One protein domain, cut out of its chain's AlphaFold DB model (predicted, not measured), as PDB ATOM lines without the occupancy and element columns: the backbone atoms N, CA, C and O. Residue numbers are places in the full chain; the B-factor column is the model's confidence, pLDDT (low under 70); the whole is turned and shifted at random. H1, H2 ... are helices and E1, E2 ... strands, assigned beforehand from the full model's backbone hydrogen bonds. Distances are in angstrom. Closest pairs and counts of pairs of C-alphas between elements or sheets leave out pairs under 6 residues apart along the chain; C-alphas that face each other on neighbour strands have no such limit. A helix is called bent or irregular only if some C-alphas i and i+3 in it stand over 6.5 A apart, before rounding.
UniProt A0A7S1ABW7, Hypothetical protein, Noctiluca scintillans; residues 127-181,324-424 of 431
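Overview. This is residues 127 to 181 and 324 to 424 of the 431 residues of the protein "Hypothetical protein" of Noctiluca scintillans (UniProt A0A7S1ABW7). Look first for a small sheet of three strands with H3 packed over one face, lengthwise along E2, and two helical hairpins reaching away from it. H1 and H2 make one hairpin, starting beside E3; H4 and H5 make the other, with H5 packed side by side with H3, and H1 packs on H4. The printed part has 156 residues with five named helices and three named strands, in the order H1, H2, E1, H3, E2, E3, H4, H5; the sheet's order is E1, E2, E3, all antiparallel, and the class is mixed, helices and strands. The whole is compact, with a radius of gyration of the C-alphas of 16.0 A and spans of 54 by 37 by 30 A, and residues 127 to 132 stick out as a free tail.

Arrangement. Begin at E2, residues 349 to 355, the inner strand, between the edge strands E1, residues 175 to 179, and E3, residues 361 to 367. E1 and E2 are antiparallel at 156 degrees; look for N 351 and O 177, within hydrogen-bond range at 2.8 A. E2 and E3 form a hairpin, antiparallel at 159 degrees, with N 352 and O 364 at 2.8 A. Residues 136 to 137 pair in a short parallel stretch with residues 364 to 365 of E3. H3, residues 331 to 343, is on the sheet at a height over the sheet of 9.5 A, and together they make two layers, a helix on one face of a sheet. It lies over E2 and runs along the strands, at 1 degree to E2 on the local plane. H3 touches H5, residues 401 to 415, with C-alphas 343 and 413 closest at 4.6 A, at a shallow tilt of 26 degrees, the same way. H5 forms a helical hairpin with H4, residues 377 to 395; they touch, closest at C-alphas 394 and 401, 5.5 A apart, at a shallow tilt of 22 degrees, opposite ways. H1, residues 138 to 150, touches H4, with C-alphas 143 and 383 closest at 6.2 A, at a steep tilt of 44 degrees, the same way. H1, H4 and H5 make a bundle, a group of helices gathered together, though H1 and H5 are close but not clearly touching: their closest C-alphas, 139 and 410, are 7.5 A apart. H1 only grazes the sheet, with its residues 138 to 141. H2, residues 157 to 170, forms a helical hairpin with H1; they touch, closest at C-alphas 149 and 160, 5.0 A apart. H2 and H3 touch only at their ends, with C-alphas 168 and 331 closest at 4.9 A. H2 and H4 are apart. In H1, H2, H4 and H5 every O i to N i+4 pair is within hydrogen-bond range; in H3, 7 of 9 are.

Along the chain. Find C-alpha 349 at (222.173, 233.986, 91.264); from there E2 runs 19.6 A to C-alpha 355, and E3 returns over 19.8 A. E1 spans 12.2 A. H1 starts at C-alpha 138, (211.848, 232.295, 90.119), and spans 18.4 A; H2 spans 18.8 A. H3 spans 17.1 A and is irregular: C-alphas 337 and 340 are 7.2 A apart. H4 is the longest helix, 27.1 A, and H5 runs 21.3 A to C-alpha 415 at (219.107, 223.540, 100.602).

Size, cuts and confidence. The two C-alphas farthest apart are those of Glu 155 and Ser 424, at 57.7 A. Residues 182 to 323 are not printed, and C-alphas 181 and 324 are 16.2 A apart across this cut, which falls in the link from E1 to H3. Of the links that are printed whole, none is long. Mean pLDDT of the printed part is 93.3; look for values under 70 at residues 372 to 376 and residue 424.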
ATOM      1  N   ARG A 127     213.447 261.858  95.475       87.94
ATOM      2  CA  ARG A 127     212.995 260.486  95.214       87.94
ATOM      3  C   ARG A 127     213.330 260.124  93.766       87.94
ATOM      4  O   ARG A 127     213.160 260.963  92.886       87.94
ATOM      5  N   ASN A 128     213.765 258.888  93.520       90.25
ATOM      6  CA  ASN A 128     213.936 258.397  92.155       90.25
ATOM      7  C   ASN A 128     212.557 258.319  91.465       90.25
ATOM      8  O   ASN A 128     211.728 257.515  91.902       90.25
ATOM      9  N   PRO A 129     212.294 259.116  90.411       89.94
ATOM     10  CA  PRO A 129     211.003 259.109  89.725       89.94
ATOM     11  C   PRO A 129     210.778 257.839  88.893       89.94
ATOM     12  O   PRO A 129     209.641 257.513  88.580       89.94
ATOM     13  N   ALA A 130     211.842 257.102  88.566       91.06
ATOM     14  CA  ALA A 130     211.802 255.898  87.751       91.06
ATOM     15  C   ALA A 130     212.477 254.740  88.495       91.06
ATOM     16  O   ALA A 130     213.472 254.203  88.026       91.06
ATOM     17  N   SER A 131     211.995 254.378  89.685       91.69
ATOM     18  CA  SER A 131     212.594 253.300  90.486       91.69
ATOM     19  C   SER A 131     212.565 251.949  89.765       91.69
ATOM     20  O   SER A 131     211.525 251.544  89.245       91.69
ATOM     21  N   TRP A 132     213.692 251.221  89.764       93.44
ATOM     22  CA  TRP A 132     213.736 249.870  89.201       93.44
ATOM     23  C   TRP A 132     212.847 248.908  90.015       93.44
ATOM     24  O   TRP A 132     213.127 248.658  91.202       93.44
ATOM     25  N   PRO A 133     211.791 248.327  89.403       90.56
ATOM     26  CA  PRO A 133     210.846 247.489  90.128       90.56
ATOM     27  C   PRO A 133     211.509 246.244  90.719       90.56
ATOM     28  O   PRO A 133     212.525 245.746  90.230       90.56
ATOM     29  N   ARG A 134     210.909 245.693  91.778       89.44
ATOM     30  CA  ARG A 134     211.341 244.410  92.349       89.44
ATOM     31  C   ARG A 134     211.230 243.296  91.305       89.44
ATOM     32  O   ARG A 134     210.222 243.158  90.622       89.44
ATOM     33  N   THR A 135     212.290 242.498  91.206       92.06
ATOM     34  CA  THR A 135     212.288 241.250  90.440       92.06
ATOM     35  C   THR A 135     211.747 240.130  91.326       92.06
ATOM     36  O   THR A 135     212.269 239.912  92.428       92.06
ATOM     37  N   GLU A 136     210.718 239.443  90.834       91.69
ATOM     38  CA  GLU A 136     210.057 238.310  91.491       91.69
ATOM     39  C   GLU A 136     210.978 237.085  91.605       91.69
ATOM     40  O   GLU A 136     211.897 236.900  90.799       91.69
ATOM     41  N   SER A 137     210.714 236.250  92.611       93.88
ATOM     42  CA  SER A 137     211.383 234.962  92.816       93.88
ATOM     43  C   SER A 137     211.027 233.985  91.695       93.88
ATOM     44  O   SER A 137     209.859 233.802  91.349       93.88
ATOM     45  N   TYR A 138     212.041 233.353  91.106       96.75
ATOM     46  CA  TYR A 138     211.848 232.295  90.119       96.75
ATOM     47  C   TYR A 138     211.282 231.021  90.756       96.75
ATOM     48  O   TYR A 138     210.415 230.384  90.167       96.75
ATOM     49  N   GLN A 139     211.732 230.681  91.967       95.38
ATOM     50  CA  GLN A 139     211.288 229.487  92.691       95.38
ATOM     51  C   GLN A 139     209.798 229.565  93.019       95.38
ATOM     52  O   GLN A 139     209.056 228.647  92.677       95.38
ATOM     53  N   ASP A 140     209.347 230.687  93.579       93.88
ATOM     54  CA  ASP A 140     207.940 230.912  93.928       93.88
ATOM     55  C   ASP A 140     207.059 230.861  92.678       93.88
ATOM     56  O   ASP A 140     205.972 230.288  92.696       93.88
ATOM     57  N   TRP A 141     207.547 231.422  91.565       95.94
ATOM     58  CA  TRP A 141     206.842 231.367  90.290       95.94
ATOM     59  C   TRP A 141     206.696 229.926  89.784       95.94
ATOM     60  O   TRP A 141     205.585 229.538  89.431       95.94
ATOM     61  N   VAL A 142     207.765 229.115  89.800       97.69
ATOM     62  CA  VAL A 142     207.702 227.692  89.408       97.69
ATOM     63  C   VAL A 142     206.740 226.918  90.308       97.69
ATOM     64  O   VAL A 142     205.887 226.199  89.791       97.69
ATOM     65  N   VAL A 143     206.822 227.099  91.630       97.25
ATOM     66  CA  VAL A 143     205.879 226.495  92.588       97.25
ATOM     67  C   VAL A 143     204.445 226.876  92.231       97.25
ATOM     68  O   VAL A 143     203.593 225.999  92.159       97.25
ATOM     69  N   GLY A 144     204.180 228.152  91.938       95.81
ATOM     70  CA  GLY A 144     202.857 228.620  91.527       95.81
ATOM     71  C   GLY A 144     202.346 227.943  90.252       95.81
ATOM     72  O   GLY A 144     201.191 227.530  90.212       95.81
ATOM     73  N   GLN A 145     203.197 227.771  89.232       97.75
ATOM     74  CA  GLN A 145     202.814 227.067  87.998       97.75
ATOM     75  C   GLN A 145     202.516 225.582  88.247       97.75
ATOM     76  O   GLN A 145     201.549 225.040  87.714       97.75
ATOM     77  N   VAL A 146     203.328 224.918  89.073       98.31
ATOM     78  CA  VAL A 146     203.137 223.501  89.400       98.31
ATOM     79  C   VAL A 146     201.888 223.300  90.254       98.31
ATOM     80  O   VAL A 146     201.104 222.406  89.959       98.31
ATOM     81  N   MET A 147     201.663 224.135  91.273       97.50
ATOM     82  CA  MET A 147     200.457 224.056  92.101       97.50
ATOM     83  C   MET A 147     199.194 224.325  91.283       97.50
ATOM     84  O   MET A 147     198.232 223.587  91.428       97.50
ATOM     85  N   GLN A 148     199.219 225.280  90.346       96.31
ATOM     86  CA  GLN A 148     198.090 225.505  89.437       96.31
ATOM     87  C   GLN A 148     197.718 224.244  88.639       96.31
ATOM     88  O   GLN A 148     196.540 223.983  88.432       96.31
ATOM     89  N   MET A 149     198.704 223.457  88.197       98.06
ATOM     90  CA  MET A 149     198.444 222.176  87.532       98.06
ATOM     91  C   MET A 149     197.928 221.119  88.508       98.06
ATOM     92  O   MET A 149     196.983 220.403  88.196       98.06
ATOM     93  N   LEU A 150     198.545 221.022  89.684       97.44
ATOM     94  CA  LEU A 150     198.217 220.014  90.688       97.44
ATOM     95  C   LEU A 150     196.847 220.220  91.350       97.44
ATOM     96  O   LEU A 150     196.304 219.263  91.904       97.44
ATOM     97  N   ASP A 151     196.343 221.449  91.336       96.75
ATOM     98  CA  ASP A 151     195.068 221.846  91.929       96.75
ATOM     99  C   ASP A 151     193.987 222.081  90.852       96.75
ATOM    100  O   ASP A 151     192.898 222.553  91.170       96.75
ATOM    101  N   ALA A 152     194.277 221.758  89.585       97.25
ATOM    102  CA  ALA A 152     193.297 221.794  88.505       97.25
ATOM    103  C   ALA A 152     192.228 220.708  88.705       97.25
ATOM    104  O   ALA A 152     192.537 219.569  89.066       97.25
ATOM    105  N   ASP A 153     190.973 221.049  88.419       97.12
ATOM    106  CA  ASP A 153     189.868 220.096  88.479       97.12
ATOM    107  C   ASP A 153     190.029 218.994  87.417       97.12
ATOM    108  O   ASP A 153     190.702 219.169  86.398       97.12
ATOM    109  N   SER A 154     189.355 217.854  87.605       96.00
ATOM    110  CA  SER A 154     189.488 216.683  86.719       96.00
ATOM    111  C   SER A 154     189.175 216.964  85.243       96.00
ATOM    112  O   SER A 154     189.656 216.253  84.363       96.00
ATOM    113  N   GLU A 155     188.358 217.981  84.955       96.38
ATOM    114  CA  GLU A 155     188.036 218.395  83.582       96.38
ATOM    115  C   GLU A 155     189.165 219.212  82.930       96.38
ATOM    116  O   GLU A 155     189.334 219.178  81.710       96.38
ATOM    117  N   GLU A 156     189.971 219.912  83.731       97.06
ATOM    118  CA  GLU A 156     191.038 220.810  83.278       97.06
ATOM    119  C   GLU A 156     192.439 220.194  83.411       97.06
ATOM    120  O   GLU A 156     193.378 220.669  82.770       97.06
ATOM    121  N   GLU A 157     192.587 219.113  84.185       96.44
ATOM    122  CA  GLU A 157     193.863 218.465  84.518       96.44
ATOM    123  C   GLU A 157     194.746 218.224  83.282       96.44
ATOM    124  O   GLU A 157     195.921 218.601  83.247       96.44
ATOM    125  N   ALA A 158     194.178 217.652  82.215       96.94
ATOM    126  CA  ALA A 158     194.926 217.352  80.996       96.94
ATOM    127  C   ALA A 158     195.451 218.618  80.294       96.94
ATOM    128  O   ALA A 158     196.572 218.622  79.768       96.94
ATOM    129  N   PHE A 159     194.660 219.695  80.295       97.12
ATOM    130  CA  PHE A 159     195.045 220.980  79.715       97.12
ATOM    131  C   PHE A 159     196.090 221.688  80.580       97.12
ATOM    132  O   PHE A 159     197.098 222.167  80.049       97.12
ATOM    133  N   ALA A 160     195.892 221.712  81.899       97.19
ATOM    134  CA  ALA A 160     196.816 222.317  82.852       97.19
ATOM    135  C   ALA A 160     198.186 221.626  82.810       97.19
ATOM    136  O   ALA A 160     199.215 222.298  82.717       97.19
ATOM    137  N   ARG A 161     198.207 220.289  82.745       98.00
ATOM    138  CA  ARG A 161     199.429 219.502  82.536       98.00
ATOM    139  C   ARG A 161     200.132 219.851  81.231       98.00
ATOM    140  O   ARG A 161     201.315 220.173  81.250       98.00
ATOM    141  N   THR A 162     199.416 219.799  80.108       98.06
ATOM    142  CA  THR A 162     200.005 220.085  78.788       98.06
ATOM    143  C   THR A 162     200.588 221.499  78.747       98.06
ATOM    144  O   THR A 162     201.657 221.728  78.182       98.06
ATOM    145  N   SER A 163     199.901 222.450  79.383       97.19
ATOM    146  CA  SER A 163     200.356 223.835  79.503       97.19
ATOM    147  C   SER A 163     201.625 223.945  80.349       97.19
ATOM    148  O   SER A 163     202.562 224.626  79.934       97.19
ATOM    149  N   LEU A 164     201.699 223.239  81.484       98.06
ATOM    150  CA  LEU A 164     202.888 223.198  82.340       98.06
ATOM    151  C   LEU A 164     204.091 222.564  81.627       98.06
ATOM    152  O   LEU A 164     205.183 223.127  81.653       98.06
ATOM    153  N   GLU A 165     203.904 221.416  80.972       98.44
ATOM    154  CA  GLU A 165     204.969 220.725  80.235       98.44
ATOM    155  C   GLU A 165     205.490 221.575  79.085       98.44
ATOM    156  O   GLU A 165     206.702 221.734  78.928       98.44
ATOM    157  N   ARG A 166     204.591 222.199  78.318       97.75
ATOM    158  CA  ARG A 166     204.989 223.157  77.292       97.75
ATOM    159  C   ARG A 166     205.798 224.302  77.901       97.75
ATOM    160  O   ARG A 166     206.892 224.578  77.415       97.75
ATOM    161  N   LEU A 167     205.299 224.929  78.963       97.38
ATOM    162  CA  LEU A 167     205.961 226.061  79.604       97.38
ATOM    163  C   LEU A 167     207.367 225.697  80.104       97.38
ATOM    164  O   LEU A 167     208.322 226.415  79.830       97.38
ATOM    165  N   LEU A 168     207.514 224.586  80.830       98.06
ATOM    166  CA  LEU A 168     208.776 224.250  81.495       98.06
ATOM    167  C   LEU A 168     209.781 223.520  80.589       98.06
ATOM    168  O   LEU A 168     210.995 223.648  80.782       98.06
ATOM    169  N   LEU A 169     209.303 222.754  79.605       98.25
ATOM    170  CA  LEU A 169     210.141 221.859  78.799       98.25
ATOM    171  C   LEU A 169     210.334 222.330  77.358       98.25
ATOM    172  O   LEU A 169     211.278 221.871  76.713       98.25
ATOM    173  N   VAL A 170     209.467 223.206  76.843       97.69
ATOM    174  CA  VAL A 170     209.452 223.595  75.421       97.69
ATOM    175  C   VAL A 170     209.642 225.094  75.230       97.69
ATOM    176  O   VAL A 170     210.462 225.502  74.401       97.69
ATOM    177  N   ASP A 171     208.897 225.917  75.966       97.00
ATOM    178  CA  ASP A 171     208.922 227.365  75.795       97.00
ATOM    179  C   ASP A 171     210.306 227.931  76.140       97.00
ATOM    180  O   ASP A 171     211.017 227.471  77.041       97.00
ATOM    181  N   LYS A 172     210.711 228.932  75.352       97.19
ATOM    182  CA  LYS A 172     212.068 229.467  75.400       97.19
ATOM    183  C   LYS A 172     212.198 230.601  76.412       97.19
ATOM    184  O   LYS A 172     211.438 231.558  76.363       97.19
ATOM    185  N   ILE A 173     213.237 230.567  77.232       97.19
ATOM    186  CA  ILE A 173     213.747 231.710  77.986       97.19
ATOM    187  C   ILE A 173     214.530 232.609  77.023       97.19
ATOM    188  O   ILE A 173     215.356 232.132  76.243       97.19
ATOM    189  N   MET A 174     214.264 233.915  77.065       96.69
ATOM    190  CA  MET A 174     214.822 234.882  76.110       96.69
ATOM    191  C   MET A 174     216.255 235.291  76.444       96.69
ATOM    192  O   MET A 174     217.051 235.548  75.543       96.69
ATOM    193  N   SER A 175     216.580 235.370  77.732       97.44
ATOM    194  CA  SER A 175     217.928 235.631  78.238       97.44
ATOM    195  C   SER A 175     218.038 235.132  79.673       97.44
ATOM    196  O   SER A 175     217.044 235.119  80.407       97.44
ATOM    197  N   VAL A 176     219.240 234.721  80.058       97.94
ATOM    198  CA  VAL A 176     219.592 234.358  81.427       97.94
ATOM    199  C   VAL A 176     220.899 235.067  81.730       97.94
ATOM    200  O   VAL A 176     221.906 234.776  81.107       97.94
ATOM    201  N   SER A 177     220.912 236.013  82.659       98.06
ATOM    202  CA  SER A 177     222.126 236.757  83.000       98.06
ATOM    203  C   SER A 177     222.577 236.472  84.419       98.06
ATOM    204  O   SER A 177     221.735 236.254  85.293       98.06
ATOM    205  N   THR A 178     223.881 236.543  84.682       97.81
ATOM    206  CA  THR A 178     224.395 236.479  86.056       97.81
ATOM    207  C   THR A 178     223.737 237.566  86.905       97.81
ATOM    208  O   THR A 178     223.682 238.736  86.516       97.81
ATOM    209  N   LYS A 179     223.214 237.184  88.072       96.88
ATOM    210  CA  LYS A 179     222.817 238.135  89.101       96.88
ATOM    211  C   LYS A 179     224.049 238.436  89.945       96.88
ATOM    212  O   LYS A 179     224.556 237.553  90.632       96.88
ATOM    213  N   TYR A 180     224.508 239.675  89.871       97.06
ATOM    214  CA  TYR A 180     225.601 240.161  90.694       97.06
ATOM    215  C   TYR A 180     225.090 240.774  92.001       97.06
ATOM    216  O   TYR A 180     223.983 241.326  92.039       97.06
ATOM    217  N   ASP A 181     225.935 240.680  93.027       94.62
ATOM    218  CA  ASP A 181     225.744 241.273  94.345       94.62
ATOM    219  C   ASP A 181     226.490 242.609  94.412       94.62
ATOM    220  O   ASP A 181     227.673 242.688  94.764       94.62
ATOM    221  N   ASP A 324     225.292 237.066  79.310       96.19
ATOM    222  CA  ASP A 324     224.253 236.042  79.106       96.19
ATOM    223  C   ASP A 324     224.897 234.680  79.376       96.19
ATOM    224  O   ASP A 324     225.831 234.278  78.681       96.19
ATOM    225  N   VAL A 325     224.433 234.006  80.419       95.06
ATOM    226  CA  VAL A 325     224.904 232.693  80.848       95.06
ATOM    227  C   VAL A 325     223.939 231.611  80.395       95.06
ATOM    228  O   VAL A 325     222.739 231.827  80.262       95.06
ATOM    229  N   GLY A 326     224.469 230.409  80.205       86.69
ATOM    230  CA  GLY A 326     223.669 229.255  79.834       86.69
ATOM    231  C   GLY A 326     223.439 229.129  78.329       86.69
ATOM    232  O   GLY A 326     223.212 230.097  77.599       86.69
ATOM    233  N   THR A 327     223.498 227.894  77.858       89.88
ATOM    234  CA  THR A 327     223.226 227.517  76.469       89.88
ATOM    235  C   THR A 327     221.819 226.954  76.307       89.88
ATOM    236  O   THR A 327     221.197 227.124  75.251       89.88
ATOM    237  N   ALA A 328     221.280 226.335  77.358       87.81
ATOM    238  CA  ALA A 328     219.922 225.836  77.379       87.81
ATOM    239  C   ALA A 328     218.918 226.991  77.438       87.81
ATOM    240  O   ALA A 328     219.025 227.922  78.237       87.81
ATOM    241  N   ARG A 329     217.897 226.920  76.580       93.62
ATOM    242  CA  ARG A 329     216.850 227.945  76.496       93.62
ATOM    243  C   ARG A 329     215.498 227.477  77.013       93.62
ATOM    244  O   ARG A 329     214.553 228.214  76.846       93.62
ATOM    245  N   THR A 330     215.374 226.311  77.637       98.00
ATOM    246  CA  THR A 330     214.133 225.896  78.324       98.00
ATOM    247  C   THR A 330     214.310 226.027  79.831       98.00
ATOM    248  O   THR A 330     215.442 226.056  80.316       98.00
ATOM    249  N   HIS A 331     213.214 226.094  80.588       98.19
ATOM    250  CA  HIS A 331     213.287 226.207  82.047       98.19
ATOM    251  C   HIS A 331     213.992 225.007  82.684       98.19
ATOM    252  O   HIS A 331     214.934 225.199  83.451       98.19
ATOM    253  N   ALA A 332     213.599 223.784  82.317       98.38
ATOM    254  CA  ALA A 332     214.241 222.574  82.825       98.38
ATOM    255  C   ALA A 332     215.713 222.470  82.400       98.38
ATOM    256  O   ALA A 332     216.567 222.152  83.224       98.38
ATOM    257  N   GLY A 333     216.032 222.800  81.142       98.19
ATOM    258  CA  GLY A 333     217.411 222.764  80.651       98.19
ATOM    259  C   GLY A 333     218.317 223.774  81.358       98.19
ATOM    260  O   GLY A 333     219.428 223.431  81.748       98.19
ATOM    261  N   MET A 334     217.830 224.998  81.585       97.88
ATOM    262  CA  MET A 334     218.567 226.036  82.311       97.88
ATOM    263  C   MET A 334     218.780 225.657  83.782       97.88
ATOM    264  O   MET A 334     219.879 225.848  84.302       97.88
ATOM    265  N   VAL A 335     217.775 225.067  84.447       98.12
ATOM    266  CA  VAL A 335     217.940 224.556  85.818       98.12
ATOM    267  C   VAL A 335     219.001 223.460  85.859       98.12
ATOM    268  O   VAL A 335     219.890 223.527  86.703       98.12
ATOM    269  N   ALA A 336     218.950 222.497  84.934       98.25
ATOM    270  CA  ALA A 336     219.945 221.432  84.836       98.25
ATOM    271  C   ALA A 336     221.372 221.967  84.638       98.25
ATOM    272  O   ALA A 336     222.307 221.477  85.266       98.25
ATOM    273  N   GLU A 337     221.534 222.997  83.808       97.81
ATOM    274  CA  GLU A 337     222.833 223.608  83.515       97.81
ATOM    275  C   GLU A 337     223.394 224.420  84.696       97.81
ATOM    276  O   GLU A 337     224.591 224.363  84.975       97.81
ATOM    277  N   LEU A 338     222.549 225.174  85.408       97.81
ATOM    278  CA  LEU A 338     223.007 226.168  86.388       97.81
ATOM    279  C   LEU A 338     222.911 225.721  87.852       97.81
ATOM    280  O   LEU A 338     223.537 226.347  88.714       97.81
ATOM    281  N   ALA A 339     222.186 224.639  88.156       97.56
ATOM    282  CA  ALA A 339     221.999 224.166  89.529       97.56
ATOM    283  C   ALA A 339     223.320 223.867  90.251       97.56
ATOM    284  O   ALA A 339     223.466 224.213  91.423       97.56
ATOM    285  N   GLY A 340     224.301 223.274  89.563       97.12
ATOM    286  CA  GLY A 340     225.618 222.997  90.145       97.12
ATOM    287  C   GLY A 340     226.359 224.273  90.556       97.12
ATOM    288  O   GLY A 340     226.831 224.380  91.686       97.12
ATOM    289  N   THR A 341     226.394 225.273  89.674       96.12
ATOM    290  CA  THR A 341     227.045 226.572  89.919       96.12
ATOM    291  C   THR A 341     226.409 227.317  91.095       96.12
ATOM    292  O   THR A 341     227.122 227.870  91.935       96.12
ATOM    293  N   LEU A 342     225.075 227.306  91.183       95.50
ATOM    294  CA  LEU A 342     224.342 227.944  92.279       95.50
ATOM    295  C   LEU A 342     224.504 227.189  93.600       95.50
ATOM    296  O   LEU A 342     224.770 227.819  94.619       95.50
ATOM    297  N   SER A 343     224.417 225.856  93.580       95.25
ATOM    298  CA  SER A 343     224.613 225.013  94.773       95.25
ATOM    299  C   SER A 343     226.039 225.092  95.322       95.25
ATOM    300  O   SER A 343     226.252 224.857  96.504       95.25
ATOM    301  N   ALA A 344     227.023 225.404  94.476       95.06
ATOM    302  CA  ALA A 344     228.406 225.623  94.887       95.06
ATOM    303  C   ALA A 344     228.665 227.045  95.422       95.06
ATOM    304  O   ALA A 344     229.774 227.333  95.863       95.06
ATOM    305  N   GLY A 345     227.684 227.955  95.343       93.25
ATOM    306  CA  GLY A 345     227.860 229.356  95.736       93.25
ATOM    307  C   GLY A 345     228.837 230.133  94.843       93.25
ATOM    308  O   GLY A 345     229.382 231.146  95.273       93.25
ATOM    309  N   ALA A 346     229.080 229.679  93.606       94.44
ATOM    310  CA  ALA A 346     230.048 230.306  92.694       94.44
ATOM    311  C   ALA A 346     229.560 231.651  92.118       94.44
ATOM    312  O   ALA A 346     230.358 232.481  91.673       94.44
ATOM    313  N   VAL A 347     228.244 231.869  92.133       95.19
ATOM    314  CA  VAL A 347     227.572 233.136  91.815       95.19
ATOM    315  C   VAL A 347     226.430 233.355  92.808       95.19
ATOM    316  O   VAL A 347     225.911 232.385  93.365       95.19
ATOM    317  N   GLU A 348     226.007 234.607  93.013       94.44
ATOM    318  CA  GLU A 348     224.824 234.909  93.838       94.44
ATOM    319  C   GLU A 348     223.567 234.265  93.242       94.44
ATOM    320  O   GLU A 348     222.729 233.714  93.956       94.44
ATOM    321  N   GLY A 349     223.398 234.386  91.928       96.31
ATOM    322  CA  GLY A 349     222.173 233.986  91.264       96.31
ATOM    323  C   GLY A 349     222.203 234.228  89.767       96.31
ATOM    324  O   GLY A 349     223.218 234.620  89.193       96.31
ATOM    325  N   VAL A 350     221.039 234.063  89.151       97.81
ATOM    326  CA  VAL A 350     220.750 234.452  87.773       97.81
ATOM    327  C   VAL A 350     219.431 235.210  87.678       97.81
ATOM    328  O   VAL A 350     218.543 235.064  88.523       97.81
ATOM    329  N   VAL A 351     219.300 236.038  86.646       97.94
ATOM    330  CA  VAL A 351     218.065 236.723  86.262       97.94
ATOM    331  C   VAL A 351     217.617 236.191  84.909       97.94
ATOM    332  O   VAL A 351     218.376 236.204  83.949       97.94
ATOM    333  N   LEU A 352     216.376 235.730  84.838       98.19
ATOM    334  CA  LEU A 352     215.761 235.142  83.662       98.19
ATOM    335  C   LEU A 352     214.761 236.121  83.062       98.19
ATOM    336  O   LEU A 352     213.982 236.730  83.800       98.19
ATOM    337  N   VAL A 353     214.732 236.210  81.736       98.12
ATOM    338  CA  VAL A 353     213.700 236.930  80.984       98.12
ATOM    339  C   VAL A 353     212.776 235.915  80.322       98.12
ATOM    340  O   VAL A 353     213.141 235.260  79.345       98.12
ATOM    341  N   VAL A 354     211.583 235.767  80.892       97.56
ATOM    342  CA  VAL A 354     210.581 234.767  80.509       97.56
ATOM    343  C   VAL A 354     209.533 235.438  79.619       97.56
ATOM    344  O   VAL A 354     208.955 236.446  80.038       97.56
ATOM    345  N   PRO A 355     209.281 234.940  78.397       96.44
ATOM    346  CA  PRO A 355     208.287 235.539  77.516       96.44
ATOM    347  C   PRO A 355     206.876 235.396  78.100       96.44
ATOM    348  O   PRO A 355     206.555 234.450  78.817       96.44
ATOM    349  N   ARG A 356     206.014 236.353  77.770       95.50
ATOM    350  CA  ARG A 356     204.579 236.357  78.059       95.50
ATOM    351  C   ARG A 356     203.801 236.502  76.751       95.50
ATOM    352  O   ARG A 356     204.368 236.730  75.681       95.50
ATOM    353  N   SER A 357     202.482 236.377  76.834       89.81
ATOM    354  CA  SER A 357     201.599 236.679  75.709       89.81
ATOM    355  C   SER A 357     201.781 238.122  75.218       89.81
ATOM    356  O   SER A 357     202.185 239.013  75.967       89.81
ATOM    357  N   GLY A 358     201.505 238.348  73.930       88.88
ATOM    358  CA  GLY A 358     201.545 239.686  73.332       88.88
ATOM    359  C   GLY A 358     202.946 240.269  73.123       88.88
ATOM    360  O   GLY A 358     203.062 241.474  72.956       88.88
ATOM    361  N   GLY A 359     204.004 239.449  73.144       90.12
ATOM    362  CA  GLY A 359     205.383 239.917  72.950       90.12
ATOM    363  C   GLY A 359     205.958 240.684  74.147       90.12
ATOM    364  O   GLY A 359     206.990 241.342  74.014       90.12
ATOM    365  N   MET A 360     205.292 240.603  75.301       96.75
ATOM    366  CA  MET A 360     205.813 241.048  76.589       96.75
ATOM    367  C   MET A 360     206.711 239.973  77.211       96.75
ATOM    368  O   MET A 360     206.741 238.824  76.777       96.75
ATOM    369  N   ALA A 361     207.403 240.327  78.285       97.88
ATOM    370  CA  ALA A 361     208.181 239.410  79.100       97.88
ATOM    371  C   ALA A 361     208.086 239.773  80.588       97.88
ATOM    372  O   ALA A 361     207.633 240.855  80.971       97.88
ATOM    373  N   SER A 362     208.514 238.858  81.448       97.00
ATOM    374  CA  SER A 362     208.757 239.102  82.866       97.00
ATOM    375  C   SER A 362     210.200 238.769  83.222       97.00
ATOM    376  O   SER A 362     210.846 237.943  82.583       97.00
ATOM    377  N   SER A 363     210.715 239.431  84.257       97.31
ATOM    378  CA  SER A 363     212.013 239.104  84.844       97.31
ATOM    379  C   SER A 363     211.821 238.293  86.122       97.31
ATOM    380  O   SER A 363     211.007 238.674  86.975       97.31
ATOM    381  N   ARG A 364     212.599 237.227  86.290       97.12
ATOM    382  CA  ARG A 364     212.618 236.373  87.486       97.12
ATOM    383  C   ARG A 364     214.050 236.227  87.978       97.12
ATOM    384  O   ARG A 364     214.952 236.193  87.156       97.12
ATOM    385  N   LYS A 365     214.279 236.146  89.286       96.06
ATOM    386  CA  LYS A 365     215.614 235.870  89.845       96.06
ATOM    387  C   LYS A 365     215.641 234.511  90.530       96.06
ATOM    388  O   LYS A 365     214.723 234.194  91.283       96.06
ATOM    389  N   TRP A 366     216.702 233.751  90.312       96.81
ATOM    390  CA  TRP A 366     216.992 232.515  91.031       96.81
ATOM    391  C   TRP A 366     218.338 232.672  91.725       96.81
ATOM    392  O   TRP A 366     219.328 232.971  91.065       96.81
ATOM    393  N   LYS A 367     218.362 232.559  93.050       94.50
ATOM    394  CA  LYS A 367     219.563 232.765  93.862       94.50
ATOM    395  C   LYS A 367     220.031 231.459  94.494       94.50
ATOM    396  O   LYS A 367     219.240 230.525  94.628       94.50
ATOM    397  N   ASN A 368     221.296 231.429  94.895       94.50
ATOM    398  CA  ASN A 368     221.814 230.434  95.828       94.50
ATOM    399  C   ASN A 368     221.157 230.585  97.220       94.50
ATOM    400  O   ASN A 368     220.451 231.561  97.493       94.50
ATOM    401  N   SER A 369     221.384 229.618  98.103       91.25
ATOM    402  CA  SER A 369     220.813 229.606  99.456       91.25
ATOM    403  C   SER A 369     221.414 230.658 100.402       91.25
ATOM    404  O   SER A 369     220.716 231.123 101.301       91.25
ATOM    405  N   ALA A 370     222.659 231.101 100.192       86.56
ATOM    406  CA  ALA A 370     223.328 232.094 101.036       86.56
ATOM    407  C   ALA A 370     222.678 233.478 100.945       86.56
ATOM    408  O   ALA A 370     222.461 234.142 101.953       86.56
ATOM    409  N   GLU A 371     222.363 233.913  99.728       76.31
ATOM    410  CA  GLU A 371     221.686 235.188  99.438       76.31
ATOM    411  C   GLU A 371     220.164 235.038  99.465       76.31
ATOM    412  O   GLU A 371     219.403 236.014  99.434       76.31
ATOM    413  N   GLY A 372     219.732 233.781  99.483       58.41
ATOM    414  CA  GLY A 372     218.396 233.318  99.765       58.41
ATOM    415  C   GLY A 372     218.198 233.010 101.242       58.41
ATOM    416  O   GLY A 372     217.423 232.107 101.522       58.41
ATOM    417  N   GLN A 373     218.780 233.768 102.187       44.41
ATOM    418  CA  GLN A 373     218.416 233.648 103.618       44.41
ATOM    419  C   GLN A 373     216.895 233.781 103.887       44.41
ATOM    420  O   GLN A 373     216.456 233.580 105.012       44.41
ATOM    421  N   GLY A 374     216.091 234.064 102.853       45.59
ATOM    422  CA  GLY A 374     214.650 233.842 102.804       45.59
ATOM    423  C   GLY A 374     214.137 233.270 101.472       45.59
ATOM    424  O   GLY A 374     213.088 233.703 101.001       45.59
ATOM    425  N   ALA A 375     214.774 232.265 100.853       56.09
ATOM    426  CA  ALA A 375     213.941 231.207 100.276       56.09
ATOM    427  C   ALA A 375     213.272 230.603 101.502       56.09
ATOM    428  O   ALA A 375     213.851 229.744 102.163       56.09
ATOM    429  N   SER A 376     212.154 231.214 101.899       64.75
ATOM    430  CA  SER A 376     211.533 230.975 103.191       64.75
ATOM    431  C   SER A 376     211.453 229.468 103.386       64.75
ATOM    432  O   SER A 376     211.248 228.723 102.422       64.75
ATOM    433  N   THR A 377     211.622 228.977 104.608       78.62
ATOM    434  CA  THR A 377     211.375 227.557 104.923       78.62
ATOM    435  C   THR A 377     210.069 227.060 104.279       78.62
ATOM    436  O   THR A 377     209.982 225.916 103.833       78.62
ATOM    437  N   LYS A 378     209.101 227.971 104.105       85.50
ATOM    438  CA  LYS A 378     207.909 227.844 103.261       85.50
ATOM    439  C   LYS A 378     208.180 227.547 101.773       85.50
ATOM    440  O   LYS A 378     207.619 226.583 101.267       85.50
ATOM    441  N   THR A 379     208.996 228.322 101.061       88.69
ATOM    442  CA  THR A 379     209.344 228.091  99.640       88.69
ATOM    443  C   THR A 379     210.032 226.744  99.429       88.69
ATOM    444  O   THR A 379     209.650 225.993  98.534       88.69
ATOM    445  N   VAL A 380     211.002 226.392 100.279       92.19
ATOM    446  CA  VAL A 380     211.681 225.082 100.214       92.19
ATOM    447  C   VAL A 380     210.695 223.944 100.490       92.19
ATOM    448  O   VAL A 380     210.644 222.964  99.746       92.19
ATOM    449  N   GLY A 381     209.852 224.092 101.517       93.62
ATOM    450  CA  GLY A 381     208.780 223.143 101.814       93.62
ATOM    451  C   GLY A 381     207.797 222.978 100.652       93.62
ATOM    452  O   GLY A 381     207.417 221.854 100.319       93.62
ATOM    453  N   ALA A 382     207.434 224.076  99.985       94.94
ATOM    454  CA  ALA A 382     206.563 224.056  98.818       94.94
ATOM    455  C   ALA A 382     207.224 223.352  97.623       94.94
ATOM    456  O   ALA A 382     206.582 222.511  96.999       94.94
ATOM    457  N   LEU A 383     208.512 223.606  97.354       96.75
ATOM    458  CA  LEU A 383     209.272 222.905  96.314       96.75
ATOM    459  C   LEU A 383     209.335 221.391  96.569       96.75
ATOM    460  O   LEU A 383     209.039 220.619  95.659       96.75
ATOM    461  N   ARG A 384     209.638 220.957  97.801       97.50
ATOM    462  CA  ARG A 384     209.622 219.530  98.187       97.50
ATOM    463  C   ARG A 384     208.244 218.901  97.987       97.50
ATOM    464  O   ARG A 384     208.139 217.795  97.461       97.50
ATOM    465  N   SER A 385     207.188 219.606  98.395       97.31
ATOM    466  CA  SER A 385     205.802 219.153  98.229       97.31
ATOM    467  C   SER A 385     205.437 218.990  96.748       97.31
ATOM    468  O   SER A 385     204.967 217.924  96.344       97.31
ATOM    469  N   CYS A 386     205.737 219.998  95.919       98.31
ATOM    470  CA  CYS A 386     205.587 219.931  94.465       98.31
ATOM    471  C   CYS A 386     206.356 218.742  93.881       98.31
ATOM    472  O   CYS A 386     205.770 217.937  93.162       98.31
ATOM    473  N   GLN A 387     207.638 218.591  94.225       98.31
ATOM    474  CA  GLN A 387     208.486 217.504  93.732       98.31
ATOM    475  C   GLN A 387     207.888 216.132  94.070       98.31
ATOM    476  O   GLN A 387     207.777 215.282  93.190       98.31
ATOM    477  N   ALA A 388     207.461 215.915  95.317       98.38
ATOM    478  CA  ALA A 388     206.887 214.646  95.756       98.38
ATOM    479  C   ALA A 388     205.572 214.315  95.027       98.38
ATOM    480  O   ALA A 388     205.380 213.178  94.587       98.38
ATOM    481  N   ARG A 389     204.677 215.302  94.857       98.31
ATOM    482  CA  ARG A 389     203.417 215.134  94.109       98.31
ATOM    483  C   ARG A 389     203.688 214.843  92.628       98.31
ATOM    484  O   ARG A 389     203.169 213.860  92.100       98.31
ATOM    485  N   CYS A 390     204.559 215.621  91.985       98.25
ATOM    486  CA  CYS A 390     204.960 215.419  90.592       98.25
ATOM    487  C   CYS A 390     205.651 214.065  90.369       98.25
ATOM    488  O   CYS A 390     205.385 213.412  89.365       98.25
ATOM    489  N   ALA A 391     206.469 213.591  91.314       98.44
ATOM    490  CA  ALA A 391     207.109 212.278  91.235       98.44
ATOM    491  C   ALA A 391     206.088 211.130  91.202       98.44
ATOM    492  O   ALA A 391     206.295 210.139  90.504       98.44
ATOM    493  N   ASN A 392     204.972 211.249  91.928       98.00
ATOM    494  CA  ASN A 392     203.903 210.251  91.875       98.00
ATOM    495  C   ASN A 392     203.181 210.258  90.521       98.00
ATOM    496  O   ASN A 392     202.900 209.185  89.991       98.00
ATOM    497  N   LEU A 393     202.941 211.438  89.940       97.62
ATOM    498  CA  LEU A 393     202.361 211.563  88.598       97.62
ATOM    499  C   LEU A 393     203.297 211.000  87.519       97.62
ATOM    500  O   LEU A 393     202.847 210.263  86.646       97.62
ATOM    501  N   ALA A 394     204.600 211.274  87.610       97.81
ATOM    502  CA  ALA A 394     205.585 210.752  86.667       97.81
ATOM    503  C   ALA A 394     205.689 209.218  86.718       97.81
ATOM    504  O   ALA A 394     205.723 208.566  85.677       97.81
ATOM    505  N   LYS A 395     205.633 208.612  87.915       98.12
ATOM    506  CA  LYS A 395     205.650 207.142  88.084       98.12
ATOM    507  C   LYS A 395     204.513 206.424  87.359       98.12
ATOM    508  O   LYS A 395     204.696 205.286  86.940       98.12
ATOM    509  N   VAL A 396     203.347 207.060  87.234       97.94
ATOM    510  CA  VAL A 396     202.193 206.499  86.509       97.94
ATOM    511  C   VAL A 396     202.137 206.949  85.043       97.94
ATOM    512  O   VAL A 396     201.167 206.652  84.354       97.94
ATOM    513  N   GLY A 397     203.167 207.650  84.554       97.25
ATOM    514  CA  GLY A 397     203.242 208.157  83.181       97.25
ATOM    515  C   GLY A 397     202.349 209.371  82.910       97.25
ATOM    516  O   GLY A 397     202.113 209.706  81.754       97.25
ATOM    517  N   SER A 398     201.847 210.024  83.960       97.31
ATOM    518  CA  SER A 398     200.948 211.179  83.863       97.31
ATOM    519  C   SER A 398     201.671 212.521  83.871       97.31
ATOM    520  O   SER A 398     200.983 213.532  83.838       97.31
ATOM    521  N   LEU A 399     203.001 212.564  83.958       98.12
ATOM    522  CA  LEU A 399     203.808 213.786  83.888       98.12
ATOM    523  C   LEU A 399     205.217 213.438  83.392       98.12
ATOM    524  O   LEU A 399     205.762 212.409  83.791       98.12
ATOM    525  N   ASP A 400     205.816 214.288  82.565       98.44
ATOM    526  CA  ASP A 400     207.205 214.125  82.119       98.44
ATOM    527  C   ASP A 400     208.204 214.180  83.300       98.44
ATOM    528  O   ASP A 400     208.205 215.117  84.108       98.44
ATOM    529  N   GLU A 401     209.081 213.173  83.394       98.31
ATOM    530  CA  GLU A 401     210.049 213.008  84.491       98.31
ATOM    531  C   GLU A 401     211.026 214.184  84.625       98.31
ATOM    532  O   GLU A 401     211.451 214.513  85.734       98.31
ATOM    533  N   ARG A 402     211.293 214.914  83.536       98.38
ATOM    534  CA  ARG A 402     212.206 216.066  83.544       98.38
ATOM    535  C   ARG A 402     211.703 217.214  84.417       98.38
ATOM    536  O   ARG A 402     212.508 218.013  84.896       98.38
ATOM    537  N   ILE A 403     210.390 217.320  84.648       98.56
ATOM    538  CA  ILE A 403     209.827 218.295  85.599       98.56
ATOM    539  C   ILE A 403     210.195 217.902  87.033       98.56
ATOM    540  O   ILE A 403     210.529 218.767  87.844       98.56
ATOM    541  N   VAL A 404     210.172 216.606  87.348       98.62
ATOM    542  CA  VAL A 404     210.559 216.085  88.666       98.62
ATOM    543  C   VAL A 404     212.046 216.333  88.915       98.62
ATOM    544  O   VAL A 404     212.404 216.817  89.990       98.62
ATOM    545  N   ASP A 405     212.886 216.083  87.909       98.50
ATOM    546  CA  ASP A 405     214.327 216.348  87.969       98.50
ATOM    547  C   ASP A 405     214.621 217.837  88.172       98.50
ATOM    548  O   ASP A 405     215.386 218.210  89.064       98.50
ATOM    549  N   MET A 406     213.960 218.708  87.398       98.56
ATOM    550  CA  MET A 406     214.062 220.162  87.551       98.56
ATOM    551  C   MET A 406     213.711 220.596  88.981       98.56
ATOM    552  O   MET A 406     214.470 221.346  89.596       98.56
ATOM    553  N   LEU A 407     212.589 220.123  89.534       98.50
ATOM    554  CA  LEU A 407     212.186 220.449  90.905       98.50
ATOM    555  C   LEU A 407     213.198 219.932  91.934       98.50
ATOM    556  O   LEU A 407     213.539 220.663  92.862       98.50
ATOM    557  N   GLY A 408     213.726 218.719  91.751       98.25
ATOM    558  CA  GLY A 408     214.757 218.153  92.624       98.25
ATOM    559  C   GLY A 408     216.042 218.982  92.651       98.25
ATOM    560  O   GLY A 408     216.575 219.258  93.723       98.25
ATOM    561  N   LEU A 409     216.496 219.465  91.495       98.31
ATOM    562  CA  LEU A 409     217.646 220.366  91.401       98.31
ATOM    563  C   LEU A 409     217.377 221.733  92.047       98.31
ATOM    564  O   LEU A 409     218.264 222.313  92.673       98.31
ATOM    565  N   MET A 410     216.154 222.258  91.936       97.38
ATOM    566  CA  MET A 410     215.776 223.505  92.611       97.38
ATOM    567  C   MET A 410     215.744 223.353  94.135       97.38
ATOM    568  O   MET A 410     216.179 224.271  94.831       97.38
ATOM    569  N   VAL A 411     215.268 222.210  94.646       96.81
ATOM    570  CA  VAL A 411     215.348 221.842  96.071       96.81
ATOM    571  C   VAL A 411     216.811 221.759  96.508       96.81
ATOM    572  O   VAL A 411     217.183 222.386  97.496       96.81
ATOM    573  N   GLN A 412     217.660 221.078  95.731       96.31
ATOM    574  CA  GLN A 412     219.095 220.968  96.008       96.31
ATOM    575  C   GLN A 412     219.770 222.341  96.130       96.31
ATOM    576  O   GLN A 412     220.491 222.573  97.095       96.31
ATOM    577  N   VAL A 413     219.524 223.262  95.191       95.44
ATOM    578  CA  VAL A 413     220.093 224.623  95.248       95.44
ATOM    579  C   VAL A 413     219.603 225.383  96.478       95.44
ATOM    580  O   VAL A 413     220.387 226.085  97.113       95.44
ATOM    581  N   ALA A 414     218.315 225.262  96.809       93.56
ATOM    582  CA  ALA A 414     217.728 225.976  97.937       93.56
ATOM    583  C   ALA A 414     218.239 225.470  99.298       93.56
ATOM    584  O   ALA A 414     218.268 226.232 100.258       93.56
ATOM    585  N   GLU A 415     218.647 224.203  99.374       93.75
ATOM    586  CA  GLU A 415     219.107 223.540 100.602       93.75
ATOM    587  C   GLU A 415     220.619 223.418 100.725       93.75
ATOM    588  O   GLU A 415     221.115 223.007 101.774       93.75
ATOM    589  N   ALA A 416     221.360 223.742  99.667       93.38
ATOM    590  CA  ALA A 416     222.810 223.727  99.705       93.38
ATOM    591  C   ALA A 416     223.310 224.597 100.871       93.38
ATOM    592  O   ALA A 416     222.794 225.686 101.100       93.38
ATOM    593  N   ASP A 417     224.331 224.158 101.604       91.06
ATOM    594  CA  ASP A 417     225.010 225.010 102.588       91.06
ATOM    595  C   ASP A 417     226.002 225.911 101.849       91.06
ATOM    596  O   ASP A 417     227.214 225.685 101.843       91.06
ATOM    597  N   THR A 418     225.470 226.886 101.107       87.69
ATOM    598  CA  THR A 418     226.322 227.850 100.419       87.69
ATOM    599  C   THR A 418     226.778 228.903 101.409       87.69
ATOM    600  O   THR A 418     225.990 229.538 102.107       87.69
ATOM    601  N   GLN A 419     228.086 229.103 101.453       82.44
ATOM    602  CA  GLN A 419     228.686 230.272 102.066       82.44
ATOM    603  C   GLN A 419     229.096 231.185 100.913       82.44
ATOM    604  O   GLN A 419     229.746 230.695  99.982       82.44
ATOM    605  N   PRO A 420     228.750 232.486 100.922       73.69
ATOM    606  CA  PRO A 420     229.278 233.385  99.912       73.69
ATOM    607  C   PRO A 420     230.799 233.299 100.000       73.69
ATOM    608  O   PRO A 420     231.349 233.374 101.105       73.69
ATOM    609  N   VAL A 421     231.482 233.130  98.866       73.50
ATOM    610  CA  VAL A 421     232.949 233.153  98.832       73.50
ATOM    611  C   VAL A 421     233.382 234.568  99.206       73.50
ATOM    612  O   VAL A 421     233.477 235.451  98.359       73.50
ATOM    613  N   LYS A 422     233.556 234.804 100.510       75.00
ATOM    614  CA  LYS A 422     234.073 236.049 101.062       75.00
ATOM    615  C   LYS A 422     235.563 235.863 101.206       75.00
ATOM    616  O   LYS A 422     236.022 235.182 102.126       75.00
ATOM    617  N   ILE A 423     236.331 236.492 100.324       70.56
ATOM    618  CA  ILE A 423     237.776 236.580 100.517       70.56
ATOM    619  C   ILE A 423     237.983 237.432 101.763       70.56
ATOM    620  O   ILE A 423     237.884 238.662 101.729       70.56
ATOM    621  N   SER A 424     238.202 236.762 102.899       60.88
ATOM    622  CA  SER A 424     238.515 237.441 104.148       60.88
ATOM    623  C   SER A 424     239.686 238.376 103.863       60.88
ATOM    624  O   SER A 424     240.702 237.954 103.304       60.88
TER     625      SER A 424